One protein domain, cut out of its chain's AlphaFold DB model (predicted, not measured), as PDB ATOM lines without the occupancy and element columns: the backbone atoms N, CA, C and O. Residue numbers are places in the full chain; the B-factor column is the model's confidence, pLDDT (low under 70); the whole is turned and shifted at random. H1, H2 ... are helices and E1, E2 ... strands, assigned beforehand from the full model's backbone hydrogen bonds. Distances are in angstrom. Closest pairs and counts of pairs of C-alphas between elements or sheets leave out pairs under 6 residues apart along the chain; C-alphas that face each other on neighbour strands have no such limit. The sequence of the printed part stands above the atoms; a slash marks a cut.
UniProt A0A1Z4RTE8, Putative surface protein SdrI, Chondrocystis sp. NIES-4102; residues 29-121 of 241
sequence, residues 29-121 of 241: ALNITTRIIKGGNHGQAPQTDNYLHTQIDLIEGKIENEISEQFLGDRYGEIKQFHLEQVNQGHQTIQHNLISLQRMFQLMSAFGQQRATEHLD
ATOM      1  N   ALA A  29     177.620 285.618 299.880       77.62
ATOM      2  CA  ALA A  29     177.050 284.783 298.828       77.62
ATOM      3  C   ALA A  29     178.176 284.342 297.885       77.62
ATOM      4  O   ALA A  29     178.958 285.173 297.411       77.62
ATOM      5  N   LEU A  30     178.272 283.041 297.611       79.75
ATOM      6  CA  LEU A  30     179.183 282.516 296.597       79.75
ATOM      7  C   LEU A  30     178.458 282.468 295.258       79.75
ATOM      8  O   LEU A  30     177.537 281.680 295.090       79.75
ATOM      9  N   ASN A  31     178.917 283.277 294.307       84.31
ATOM     10  CA  ASN A  31     178.405 283.294 292.942       84.31
ATOM     11  C   ASN A  31     179.435 282.671 292.006       84.31
ATOM     12  O   ASN A  31     180.521 283.223 291.816       84.31
ATOM     13  N   ILE A  32     179.094 281.539 291.400       83.31
ATOM     14  CA  ILE A  32     179.941 280.861 290.421       83.31
ATOM     15  C   ILE A  32     179.210 280.885 289.096       83.31
ATOM     16  O   ILE A  32     178.089 280.408 288.984       83.31
ATOM     17  N   THR A  33     179.842 281.479 288.086       85.06
ATOM     18  CA  THR A  33     179.289 281.532 286.734       85.06
ATOM     19  C   THR A  33     180.278 280.917 285.764       85.06
ATOM     20  O   THR A  33     181.365 281.455 285.559       85.06
ATOM     21  N   THR A  34     179.891 279.816 285.138       82.75
ATOM     22  CA  THR A  34     180.672 279.159 284.091       82.75
ATOM     23  C   THR A  34     180.073 279.521 282.744       82.75
ATOM     24  O   THR A  34     178.871 279.370 282.551       82.75
ATOM     25  N   ARG A  35     180.893 280.009 281.807       82.25
ATOM     26  CA  ARG A  35     180.442 280.456 280.479       82.25
ATOM     27  C   ARG A  35     181.270 279.817 279.375       82.25
ATOM     28  O   ARG A  35     182.481 279.670 279.534       82.25
ATOM     29  N   ILE A  36     180.642 279.525 278.237       72.44
ATOM     30  CA  ILE A  36     181.368 279.198 277.001       72.44
ATOM     31  C   ILE A  36     181.510 280.469 276.179       72.44
ATOM     32  O   ILE A  36     180.517 281.042 275.732       72.44
ATOM     33  N   ILE A  37     182.745 280.872 275.907       72.44
ATOM     34  CA  ILE A  37     183.021 281.959 274.972       72.44
ATOM     35  C   ILE A  37     183.243 281.327 273.596       72.44
ATOM     36  O   ILE A  37     184.287 280.727 273.345       72.44
ATOM     37  N   LYS A  38     182.257 281.431 272.696       64.25
ATOM     38  CA  LYS A  38     182.468 281.094 271.279       64.25
ATOM     39  C   LYS A  38     183.359 282.179 270.670       64.25
ATOM     40  O   LYS A  38     183.040 283.361 270.761       64.25
ATOM     41  N   GLY A  39     184.488 281.788 270.084       59.66
ATOM     42  CA  GLY A  39     185.392 282.720 269.412       59.66
ATOM     43  C   GLY A  39     184.717 283.335 268.189       59.66
ATOM     44  O   GLY A  39     184.595 282.677 267.162       59.66
ATOM     45  N   GLY A  40     184.271 284.584 268.303       50.69
ATOM     46  CA  GLY A  40     183.702 285.364 267.210       50.69
ATOM     47  C   GLY A  40     184.288 286.770 267.221       50.69
ATOM     48  O   GLY A  40     184.160 287.466 268.218       50.69
ATOM     49  N   ASN A  41     184.973 287.119 266.126       47.34
ATOM     50  CA  ASN A  41     185.541 288.415 265.734       47.34
ATOM     51  C   ASN A  41     185.940 289.404 266.845       47.34
ATOM     52  O   ASN A  41     185.104 290.002 267.519       47.34
ATOM     53  N   HIS A  42     187.246 289.686 266.915       51.84
ATOM     54  CA  HIS A  42     187.828 290.820 267.633       51.84
ATOM     55  C   HIS A  42     187.021 292.112 267.396       51.84
ATOM     56  O   HIS A  42     187.183 292.766 266.369       51.84
ATOM     57  N   GLY A  43     186.149 292.482 268.341       57.22
ATOM     58  CA  GLY A  43     185.415 293.751 268.301       57.22
ATOM     59  C   GLY A  43     183.946 293.713 268.723       57.22
ATOM     60  O   GLY A  43     183.395 294.780 268.975       57.22
ATOM     61  N   GLN A  44     183.309 292.545 268.850       52.84
ATOM     62  CA  GLN A  44     181.963 292.448 269.433       52.84
ATOM     63  C   GLN A  44     182.014 291.829 270.831       52.84
ATOM     64  O   GLN A  44     182.801 290.919 271.092       52.84
ATOM     65  N   ALA A  45     181.202 292.364 271.751       57.12
ATOM     66  CA  ALA A  45     181.051 291.790 273.081       57.12
ATOM     67  C   ALA A  45     180.601 290.326 272.929       57.12
ATOM     68  O   ALA A  45     179.686 290.070 272.143       57.12
ATOM     69  N   PRO A  46     181.246 289.370 273.622       56.03
ATOM     70  CA  PRO A  46     180.905 287.962 273.495       56.03
ATOM     71  C   PRO A  46     179.414 287.781 273.781       56.03
ATOM     72  O   PRO A  46     178.924 288.255 274.804       56.03
ATOM     73  N   GLN A  47     178.696 287.132 272.864       57.00
ATOM     74  CA  GLN A  47     177.283 286.816 273.045       57.00
ATOM     75  C   GLN A  47     177.158 285.964 274.320       57.00
ATOM     76  O   GLN A  47     177.759 284.894 274.426       57.00
ATOM     77  N   THR A  48     176.488 286.511 275.338       58.81
ATOM     78  CA  THR A  48     176.582 286.067 276.744       58.81
ATOM     79  C   THR A  48     175.620 284.933 277.084       58.81
ATOM     80  O   THR A  48     175.531 284.523 278.237       58.81
ATOM     81  N   ASP A  49     174.954 284.379 276.079       63.22
ATOM     82  CA  ASP A  49     173.721 283.612 276.249       63.22
ATOM     83  C   ASP A  49     173.948 282.169 276.736       63.22
ATOM     84  O   ASP A  49     172.999 281.407 276.870       63.22
ATOM     85  N   ASN A  50     175.194 281.767 277.012       75.25
ATOM     86  CA  ASN A  50     175.552 280.398 277.387       75.25
ATOM     87  C   ASN A  50     176.286 280.374 278.730       75.25
ATOM     88  O   ASN A  50     177.522 280.464 278.768       75.25
ATOM     89  N   TYR A  51     175.529 280.257 279.825       80.38
ATOM     90  CA  TYR A  51     176.089 280.155 281.169       80.38
ATOM     91  C   TYR A  51     175.358 279.166 282.079       80.38
ATOM     92  O   TYR A  51     174.157 278.933 281.950       80.38
ATOM     93  N   LEU A  52     176.131 278.629 283.020       84.25
ATOM     94  CA  LEU A  52     175.668 277.986 284.243       84.25
ATOM     95  C   LEU A  52     175.984 278.927 285.396       84.25
ATOM     96  O   LEU A  52     177.124 279.391 285.511       84.25
ATOM     97  N   HIS A  53     174.992 279.230 286.217       88.19
ATOM     98  CA  HIS A  53     175.141 280.095 287.371       88.19
ATOM     99  C   HIS A  53     174.664 279.369 288.625       88.19
ATOM    100  O   HIS A  53     173.560 278.840 288.658       88.19
ATOM    101  N   THR A  54     175.500 279.370 289.656       87.12
ATOM    102  CA  THR A  54     175.146 278.891 290.987       87.12
ATOM    103  C   THR A  54     175.393 280.007 291.983       87.12
ATOM    104  O   THR A  54     176.508 280.534 292.068       87.12
ATOM    105  N   GLN A  55     174.368 280.317 292.766       88.75
ATOM    106  CA  GLN A  55     174.447 281.175 293.935       88.75
ATOM    107  C   GLN A  55     174.280 280.314 295.188       88.75
ATOM    108  O   GLN A  55     173.310 279.572 295.316       88.75
ATOM    109  N   ILE A  56     175.224 280.414 296.122       82.62
ATOM    110  CA  ILE A  56     175.153 279.733 297.418       82.62
ATOM    111  C   ILE A  56     175.094 280.776 298.526       82.62
ATOM    112  O   ILE A  56     176.033 281.560 298.689       82.62
ATOM    113  N   ASP A  57     174.025 280.740 299.317       78.75
ATOM    114  CA  ASP A  57     173.986 281.386 300.621       78.75
ATOM    115  C   ASP A  57     174.786 280.538 301.614       78.75
ATOM    116  O   ASP A  57     174.464 279.380 301.888       78.75
ATOM    117  N   LEU A  58     175.869 281.102 302.139       72.94
ATOM    118  CA  LEU A  58     176.796 280.372 302.999       72.94
ATOM    119  C   LEU A  58     176.324 280.254 304.457       72.94
ATOM    120  O   LEU A  58     176.955 279.532 305.229       72.94
ATOM    121  N   ILE A  59     175.245 280.944 304.838       72.19
ATOM    122  CA  ILE A  59     174.637 280.885 306.174       72.19
ATOM    123  C   ILE A  59     173.427 279.955 306.164       72.19
ATOM    124  O   ILE A  59     173.315 279.080 307.023       72.19
ATOM    125  N   GLU A  60     172.533 280.133 305.191       69.31
ATOM    126  CA  GLU A  60     171.328 279.311 305.051       69.31
ATOM    127  C   GLU A  60     171.615 277.978 304.351       69.31
ATOM    128  O   GLU A  60     170.808 277.054 304.422       69.31
ATOM    129  N   GLY A  61     172.759 277.864 303.667       67.56
ATOM    130  CA  GLY A  61     173.079 276.709 302.829       67.56
ATOM    131  C   GLY A  61     172.199 276.619 301.581       67.56
ATOM    132  O   GLY A  61     172.185 275.583 300.918       67.56
ATOM    133  N   LYS A  62     171.447 277.680 301.263       75.81
ATOM    134  CA  LYS A  62     170.543 277.718 300.117       75.81
ATOM    135  C   LYS A  62     171.358 277.781 298.830       75.81
ATOM    136  O   LYS A  62     172.211 278.651 298.681       75.81
ATOM    137  N   ILE A  63     171.077 276.870 297.906       81.38
ATOM    138  CA  ILE A  63     171.729 276.806 296.599       81.38
ATOM    139  C   ILE A  63     170.676 277.117 295.540       81.38
ATOM    140  O   ILE A  63     169.672 276.415 295.431       81.38
ATOM    141  N   GLU A  64     170.914 278.160 294.755       82.56
ATOM    142  CA  GLU A  64     170.114 278.514 293.587       82.56
ATOM    143  C   GLU A  64     170.947 278.246 292.338       82.56
ATOM    144  O   GLU A  64     172.098 278.672 292.248       82.56
ATOM    145  N   ASN A  65     170.378 277.505 291.389       79.88
ATOM    146  CA  ASN A  65     171.030 277.177 290.128       79.88
ATOM    147  C   ASN A  65     170.204 277.732 288.975       79.88
ATOM    148  O   ASN A  65     168.995 277.515 288.906       79.88
ATOM    149  N   GLU A  66     170.877 278.400 288.053       82.06
ATOM    150  CA  GLU A  66     170.304 278.948 286.839       82.06
ATOM    151  C   GLU A  66     171.090 278.423 285.636       82.06
ATOM    152  O   GLU A  66     172.325 278.428 285.602       82.06
ATOM    153  N   ILE A  67     170.350 277.943 284.641       78.56
ATOM    154  CA  ILE A  67     170.878 277.407 283.392       78.56
ATOM    155  C   ILE A  67     170.209 278.188 282.269       78.56
ATOM    156  O   ILE A  67     168.983 278.254 282.214       78.56
ATOM    157  N   SER A  68     171.002 278.763 281.369       75.44
ATOM    158  CA  SER A  68     170.442 279.411 280.184       75.44
ATOM    159  C   SER A  68     169.803 278.383 279.239       75.44
ATOM    160  O   SER A  68     170.374 277.323 278.983       75.44
ATOM    161  N   GLU A  69     168.643 278.717 278.671       65.62
ATOM    162  CA  GLU A  69     167.844 277.857 277.782       65.62
ATOM    163  C   GLU A  69     168.624 277.385 276.538       65.62
ATOM    164  O   GLU A  69     168.433 276.272 276.051       65.62
ATOM    165  N   GLN A  70     169.590 278.183 276.068       65.06
ATOM    166  CA  GLN A  70     170.451 277.838 274.928       65.06
ATOM    167  C   GLN A  70     171.525 276.779 275.254       65.06
ATOM    168  O   GLN A  70     172.242 276.329 274.358       65.06
ATOM    169  N   PHE A  71     171.646 276.372 276.523       64.88
ATOM    170  CA  PHE A  71     172.674 275.452 277.013       64.88
ATOM    171  C   PHE A  71     172.264 273.965 276.947       64.88
ATOM    172  O   PHE A  71     173.062 273.097 277.292       64.88
ATOM    173  N   LEU A  72     171.052 273.655 276.463       64.69
ATOM    174  CA  LEU A  72     170.470 272.303 276.369       64.69
ATOM    175  C   LEU A  72     170.961 271.491 275.144       64.69
ATOM    176  O   LEU A  72     170.162 270.893 274.430       64.69
ATOM    177  N   GLY A  73     172.270 271.478 274.874       67.25
ATOM    178  CA  GLY A  73     172.868 270.738 273.747       67.25
ATOM    179  C   GLY A  73     174.000 269.788 274.152       67.25
ATOM    180  O   GLY A  73     174.336 269.667 275.326       67.25
ATOM    181  N   ASP A  74     174.657 269.164 273.171       66.69
ATOM    182  CA  ASP A  74     175.648 268.085 273.373       66.69
ATOM    183  C   ASP A  74     176.836 268.434 274.292       66.69
ATOM    184  O   ASP A  74     177.427 267.557 274.916       66.69
ATOM    185  N   ARG A  75     177.187 269.721 274.435       67.38
ATOM    186  CA  ARG A  75     178.293 270.173 275.311       67.38
ATOM    187  C   ARG A  75     177.877 270.412 276.764       67.38
ATOM    188  O   ARG A  75     178.719 270.758 277.594       67.38
ATOM    189  N   TYR A  76     176.594 270.240 277.074       75.38
ATOM    190  CA  TYR A  76     176.048 270.418 278.415       75.38
ATOM    191  C   TYR A  76     176.725 269.495 279.430       75.38
ATOM    192  O   TYR A  76     177.093 269.944 280.511       75.38
ATOM    193  N   GLY A  77     176.939 268.225 279.066       74.31
ATOM    194  CA  GLY A  77     177.491 267.210 279.969       74.31
ATOM    195  C   GLY A  77     178.877 267.569 280.509       74.31
ATOM    196  O   GLY A  77     179.078 267.607 281.724       74.31
ATOM    197  N   GLU A  78     179.813 267.906 279.620       75.25
ATOM    198  CA  GLU A  78     181.198 268.238 279.988       75.25
ATOM    199  C   GLU A  78     181.277 269.503 280.853       75.25
ATOM    200  O   GLU A  78     181.999 269.560 281.851       75.25
ATOM    201  N   ILE A  79     180.495 270.527 280.508       81.44
ATOM    202  CA  ILE A  79     180.574 271.820 281.193       81.44
ATOM    203  C   ILE A  79     179.793 271.808 282.498       81.44
ATOM    204  O   ILE A  79     180.204 272.463 283.453       81.44
ATOM    205  N   LYS A  80     178.718 271.020 282.578       83.50
ATOM    206  CA  LYS A  80     178.039 270.734 283.838       83.50
ATOM    207  C   LYS A  80     179.010 270.098 284.825       83.50
ATOM    208  O   LYS A  80     179.081 270.557 285.959       83.50
ATOM    209  N   GLN A  81     179.780 269.094 284.401       84.75
ATOM    210  CA  GLN A  81     180.761 268.455 285.279       84.75
ATOM    211  C   GLN A  81     181.819 269.457 285.758       84.75
ATOM    212  O   GLN A  81     182.057 269.557 286.961       84.75
ATOM    213  N   PHE A  82     182.381 270.254 284.845       86.25
ATOM    214  CA  PHE A  82     183.328 271.311 285.205       86.25
ATOM    215  C   PHE A  82     182.718 272.332 286.178       86.25
ATOM    216  O   PHE A  82     183.336 272.696 287.176       86.25
ATOM    217  N   HIS A  83     181.493 272.789 285.922       87.31
ATOM    218  CA  HIS A  83     180.806 273.751 286.778       87.31
ATOM    219  C   HIS A  83     180.538 273.186 288.175       87.31
ATOM    220  O   HIS A  83     180.846 273.849 289.160       87.31
ATOM    221  N   LEU A  84     180.044 271.950 288.275       87.94
ATOM    222  CA  LEU A  84     179.828 271.271 289.555       87.94
ATOM    223  C   LEU A  84     181.128 271.119 290.350       87.94
ATOM    224  O   LEU A  84     181.129 271.307 291.566       87.94
ATOM    225  N   GLU A  85     182.240 270.823 289.676       88.62
ATOM    226  CA  GLU A  85     183.551 270.773 290.319       88.62
ATOM    227  C   GLU A  85     183.949 272.145 290.881       88.62
ATOM    228  O   GLU A  85     184.335 272.232 292.047       88.62
ATOM    229  N   GLN A  86     183.780 273.222 290.107       86.62
ATOM    230  CA  GLN A  86     184.045 274.589 290.574       86.62
ATOM    231  C   GLN A  86     183.145 274.982 291.752       86.62
ATOM    232  O   GLN A  86     183.621 275.570 292.724       86.62
ATOM    233  N   VAL A  87     181.861 274.621 291.695       88.50
ATOM    234  CA  VAL A  87     180.890 274.847 292.771       88.50
ATOM    235  C   VAL A  87     181.329 274.149 294.055       88.50
ATOM    236  O   VAL A  87     181.408 274.788 295.105       88.50
ATOM    237  N   ASN A  88     181.695 272.870 293.972       87.94
ATOM    238  CA  ASN A  88     182.121 272.094 295.132       87.94
ATOM    239  C   ASN A  88     183.459 272.599 295.701       87.94
ATOM    240  O   ASN A  88     183.572 272.848 296.903       87.94
ATOM    241  N   GLN A  89     184.461 272.832 294.847       87.94
ATOM    242  CA  GLN A  89     185.764 273.361 295.267       87.94
ATOM    243  C   GLN A  89     185.636 274.750 295.908       87.94
ATOM    244  O   GLN A  89     186.235 275.009 296.957       87.94
ATOM    245  N   GLY A  90     184.833 275.635 295.314       84.38
ATOM    246  CA  GLY A  90     184.567 276.971 295.841       84.38
ATOM    247  C   GLY A  90     183.871 276.920 297.200       84.38
ATOM    248  O   GLY A  90     184.322 277.569 298.148       84.38
ATOM    249  N   HIS A  91     182.831 276.092 297.322       83.88
ATOM    250  CA  HIS A  91     182.105 275.895 298.574       83.88
ATOM    251  C   HIS A  91     183.025 275.395 299.696       83.88
ATOM    252  O   HIS A  91     183.086 276.006 300.766       83.88
ATOM    253  N   GLN A  92     183.818 274.351 299.434       85.06
ATOM    254  CA  GLN A  92     184.768 273.801 300.407       85.06
ATOM    255  C   GLN A  92     185.839 274.819 300.816       85.06
ATOM    256  O   GLN A  92     186.155 274.957 302.002       85.06
ATOM    257  N   THR A  93     186.384 275.561 299.848       84.38
ATOM    258  CA  THR A  93     187.407 276.586 300.100       84.38
ATOM    259  C   THR A  93     186.861 277.682 301.009       84.38
ATOM    260  O   THR A  93     187.519 278.087 301.969       84.38
ATOM    261  N   ILE A  94     185.635 278.142 300.759       83.25
ATOM    262  CA  ILE A  94     185.038 279.195 301.578       83.25
ATOM    263  C   ILE A  94     184.671 278.679 302.968       83.25
ATOM    264  O   ILE A  94     184.982 279.353 303.950       83.25
ATOM    265  N   GLN A  95     184.119 277.470 303.091       81.38
ATOM    266  CA  GLN A  95     183.902 276.847 304.401       81.38
ATOM    267  C   GLN A  95     185.203 276.757 305.209       81.38
ATOM    268  O   GLN A  95     185.235 277.113 306.390       81.38
ATOM    269  N   HIS A  96     186.302 276.347 304.570       83.75
ATOM    270  CA  HIS A  96     187.612 276.298 305.210       83.75
ATOM    271  C   HIS A  96     188.078 277.678 305.698       83.75
ATOM    272  O   HIS A  96     188.560 277.811 306.830       83.75
ATOM    273  N   ASN A  97     187.901 278.713 304.875       82.00
ATOM    274  CA  ASN A  97     188.255 280.085 305.228       82.00
ATOM    275  C   ASN A  97     187.414 280.599 306.403       82.00
ATOM    276  O   ASN A  97     187.968 281.170 307.342       82.00
ATOM    277  N   LEU A  98     186.105 280.335 306.407       81.62
ATOM    278  CA  LEU A  98     185.202 280.732 307.491       81.62
ATOM    279  C   LEU A  98     185.581 280.070 308.823       81.62
ATOM    280  O   LEU A  98     185.680 280.752 309.844       81.62
ATOM    281  N   ILE A  99     185.892 278.770 308.816       83.00
ATOM    282  CA  ILE A  99     186.371 278.051 310.010       83.00
ATOM    283  C   ILE A  99     187.707 278.629 310.494       83.00
ATOM    284  O   ILE A  99     187.932 278.785 311.697       83.00
ATOM    285  N   SER A 100     188.609 278.954 309.570       81.88
ATOM    286  CA  SER A 100     189.915 279.530 309.904       81.88
ATOM    287  C   SER A 100     189.776 280.916 310.538       81.88
ATOM    288  O   SER A 100     190.406 281.185 311.563       81.88
ATOM    289  N   LEU A 101     188.885 281.755 310.003       81.31
ATOM    290  CA  LEU A 101     188.540 283.051 310.587       81.31
ATOM    291  C   LEU A 101     187.923 282.888 311.980       81.31
ATOM    292  O   LEU A 101     188.361 283.555 312.915       81.31
ATOM    293  N   GLN A 102     186.986 281.954 312.160       79.69
ATOM    294  CA  GLN A 102     186.398 281.659 313.470       79.69
ATOM    295  C   GLN A 102     187.474 281.287 314.504       79.69
ATOM    296  O   GLN A 102     187.465 281.803 315.623       79.69
ATOM    297  N   ARG A 103     188.432 280.426 314.137       81.62
ATOM    298  CA  ARG A 103     189.549 280.042 315.017       81.62
ATOM    299  C   ARG A 103     190.445 281.228 315.356       81.62
ATOM    300  O   ARG A 103     190.823 281.387 316.513       81.62
ATOM    301  N   MET A 104     190.758 282.075 314.377       79.88
ATOM    302  CA  MET A 104     191.533 283.294 314.609       79.88
ATOM    303  C   MET A 104     190.812 284.218 315.599       79.88
ATOM    304  O   MET A 104     191.429 284.685 316.555       79.88
ATOM    305  N   PHE A 105     189.500 284.413 315.439       76.12
ATOM    306  CA  PHE A 105     188.684 285.195 316.371       76.12
ATOM    307  C   PHE A 105     188.661 284.605 317.782       76.12
ATOM    308  O   PHE A 105     188.820 285.345 318.754       76.12
ATOM    309  N   GLN A 106     188.541 283.283 317.914       79.31
ATOM    310  CA  GLN A 106     188.615 282.603 319.210       79.31
ATOM    311  C   GLN A 106     189.972 282.824 319.890       79.31
ATOM    312  O   GLN A 106     190.012 283.182 321.067       79.31
ATOM    313  N   LEU A 107     191.077 282.692 319.151       81.12
ATOM    314  CA  LEU A 107     192.419 282.952 319.677       81.12
ATOM    315  C   LEU A 107     192.580 284.413 320.113       81.12
ATOM    316  O   LEU A 107     193.025 284.670 321.229       81.12
ATOM    317  N   MET A 108     192.158 285.369 319.282       72.44
ATOM    318  CA  MET A 108     192.182 286.794 319.633       72.44
ATOM    319  C   MET A 108     191.353 287.089 320.885       72.44
ATOM    320  O   MET A 108     191.803 287.836 321.750       72.44
ATOM    321  N   SER A 109     190.175 286.469 321.023       71.38
ATOM    322  CA  SER A 109     189.341 286.629 322.217       71.38
ATOM    323  C   SER A 109     190.028 286.086 323.475       71.38
ATOM    324  O   SER A 109     190.044 286.765 324.499       71.38
ATOM    325  N   ALA A 110     190.690 284.926 323.380       72.56
ATOM    326  CA  ALA A 110     191.416 284.320 324.492       72.56
ATOM    327  C   ALA A 110     192.610 285.184 324.938       72.56
ATOM    328  O   ALA A 110     192.809 285.397 326.135       72.56
ATOM    329  N   PHE A 111     193.362 285.746 323.986       69.00
ATOM    330  CA  PHE A 111     194.486 286.638 324.288       69.00
ATOM    331  C   PHE A 111     194.041 288.016 324.797       69.00
ATOM    332  O   PHE A 111     194.676 288.564 325.698       69.00
ATOM    333  N   GLY A 112     192.939 288.564 324.278       61.50
ATOM    334  CA  GLY A 112     192.346 289.807 324.780       61.50
ATOM    335  C   GLY A 112     191.888 289.686 326.236       61.50
ATOM    336  O   GLY A 112     192.083 290.607 327.026       61.50
ATOM    337  N   GLN A 113     191.378 288.516 326.626       56.59
ATOM    338  CA  GLN A 113     190.973 288.234 328.005       56.59
ATOM    339  C   GLN A 113     192.169 288.097 328.962       56.59
ATOM    340  O   GLN A 113     192.063 288.466 330.129       56.59
ATOM    341  N   GLN A 114     193.326 287.641 328.466       52.34
ATOM    342  CA  GLN A 114     194.586 287.618 329.224       52.34
ATOM    343  C   GLN A 114     195.267 288.996 329.321       52.34
ATOM    344  O   GLN A 114     196.035 289.220 330.253       52.34
ATOM    345  N   ARG A 115     194.979 289.929 328.401       48.62
ATOM    346  CA  ARG A 115     195.518 291.304 328.376       48.62
ATOM    347  C   ARG A 115     194.640 292.356 329.058       48.62
ATOM    348  O   ARG A 115     194.952 293.539 328.970       48.62
ATOM    349  N   ALA A 116     193.610 291.968 329.810       48.69
ATOM    350  CA  ALA A 116     192.787 292.910 330.581       48.69
ATOM    351  C   ALA A 116     193.566 293.712 331.658       48.69
ATOM    352  O   ALA A 116     192.973 294.544 332.341       48.69
ATOM    353  N   THR A 117     194.880 293.506 331.801       47.06
ATOM    354  CA  THR A 117     195.775 294.346 332.610       47.06
ATOM    355  C   THR A 117     196.667 295.305 331.817       47.06
ATOM    356  O   THR A 117     197.188 296.230 332.428       47.06
ATOM    357  N   GLU A 118     196.833 295.168 330.497       45.66
ATOM    358  CA  GLU A 118     197.655 296.095 329.699       45.66
ATOM    359  C   GLU A 118     197.001 296.393 328.341       45.66
ATOM    360  O   GLU A 118     197.045 295.619 327.383       45.66
ATOM    361  N   HIS A 119     196.350 297.553 328.310       47.94
ATOM    362  CA  HIS A 119     195.624 298.159 327.202       47.94
ATOM    363  C   HIS A 119     196.578 298.554 326.064       47.94
ATOM    364  O   HIS A 119     197.270 299.562 326.180       47.94
ATOM    365  N   LEU A 120     196.606 297.801 324.960       47.16
ATOM    366  CA  LEU A 120     197.293 298.202 323.725       47.16
ATOM    367  C   LEU A 120     196.454 297.875 322.481       47.16
ATOM    368  O   LEU A 120     196.353 296.717 322.068       47.16
ATOM    369  N   ASP A 121     195.843 298.932 321.932       51.38
ATOM    370  CA  ASP A 121     195.826 299.333 320.513       51.38
ATOM    371  C   ASP A 121     195.824 298.234 319.450       51.38
ATOM    372  O   ASP A 121     196.653 298.192 318.546       51.38
TER     373      ASP A 121
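What this domain is: This is residues 29 to 121 of the 241 residues of the protein "Putative surface protein SdrI" of Chondrocystis sp. NIES-4102 (UniProt A0A1Z4RTE8). One long helix, H1, runs along one face of a small three-stranded sheet, where its residues 76 to 94 pack over E1 and E2 and leave E3 largely uncovered, and then carries on well past the sheet as an arm; the other face is bare. Residues 99 to 111 of H1 and residues 113 to 119 stick out at one end, and the loop of residues 40 to 45 sticks out from the sheet at the other. The printed part has 93 residues with three named strands and one named helix, in the order E1, E2, E3, H1; the sheet's order is E1 - E2 - E3, all antiparallel, and the class is mixed, helices and strands. The whole is extended, a rod spanning 67 by 31 by 18 A, with a radius of gyration of the C-alphas of 21.2 A.

Where its parts are: Strand E1 is residues 29 to 35, 19.2 A from first to last C-alpha, and begins at C-alpha 29 at (177.050, 284.783, 298.828). Strand E2 is residues 51 to 57, 19.6 A long, and strand E3 is residues 63 to 67, 13.2 A long. Helix H1 is residues 76 to 114, 56.8 A long, from C-alpha 76 at (176.048, 270.418, 278.415) to C-alpha 114 at (194.586, 287.618, 329.224).

How they stand to each other: The sheet is a meander, each strand the antiparallel neighbour of the one before, with E2 the inner strand and E1 and E3 the edge strands. The hairpin E1 and E2 has directions 171 degrees apart; N 32 and O 54 are 2.9 A apart and N 34 and O 52 are 2.8 A apart, within hydrogen-bond range. In the hairpin E2 and E3 the angle is 169 degrees, and N 55 and O 64 are within hydrogen-bond range at 2.9 A. H1 is on the sheet at a height over the sheet of 7.4 A, in two layers, a helix on one face of a sheet. It lies over E1 and E2 and runs along the strands, at 26 degrees to E1 on the local plane. The closest C-alphas of E1 and H1 are those of Thr 34 and His 83, 6.0 A apart; those of E2 and H1 are Leu 52 and His 83, 7.1 A apart. In H1 every O i to N i+4 pair is within hydrogen-bond range.

The domain as a whole: The two C-alphas farthest apart are those of Asn 41 and Thr 117, at 67.9 A. The printed part has no cut. The link E1 to E2, 15 residues, is long; E2 to E3 is tight, and E3 to H1 is short. The mean pLDDT of the printed part is 73.1, and it is under 70 at residues 38 to 49, 60 to 61, 69 to 75 and 111 to 121.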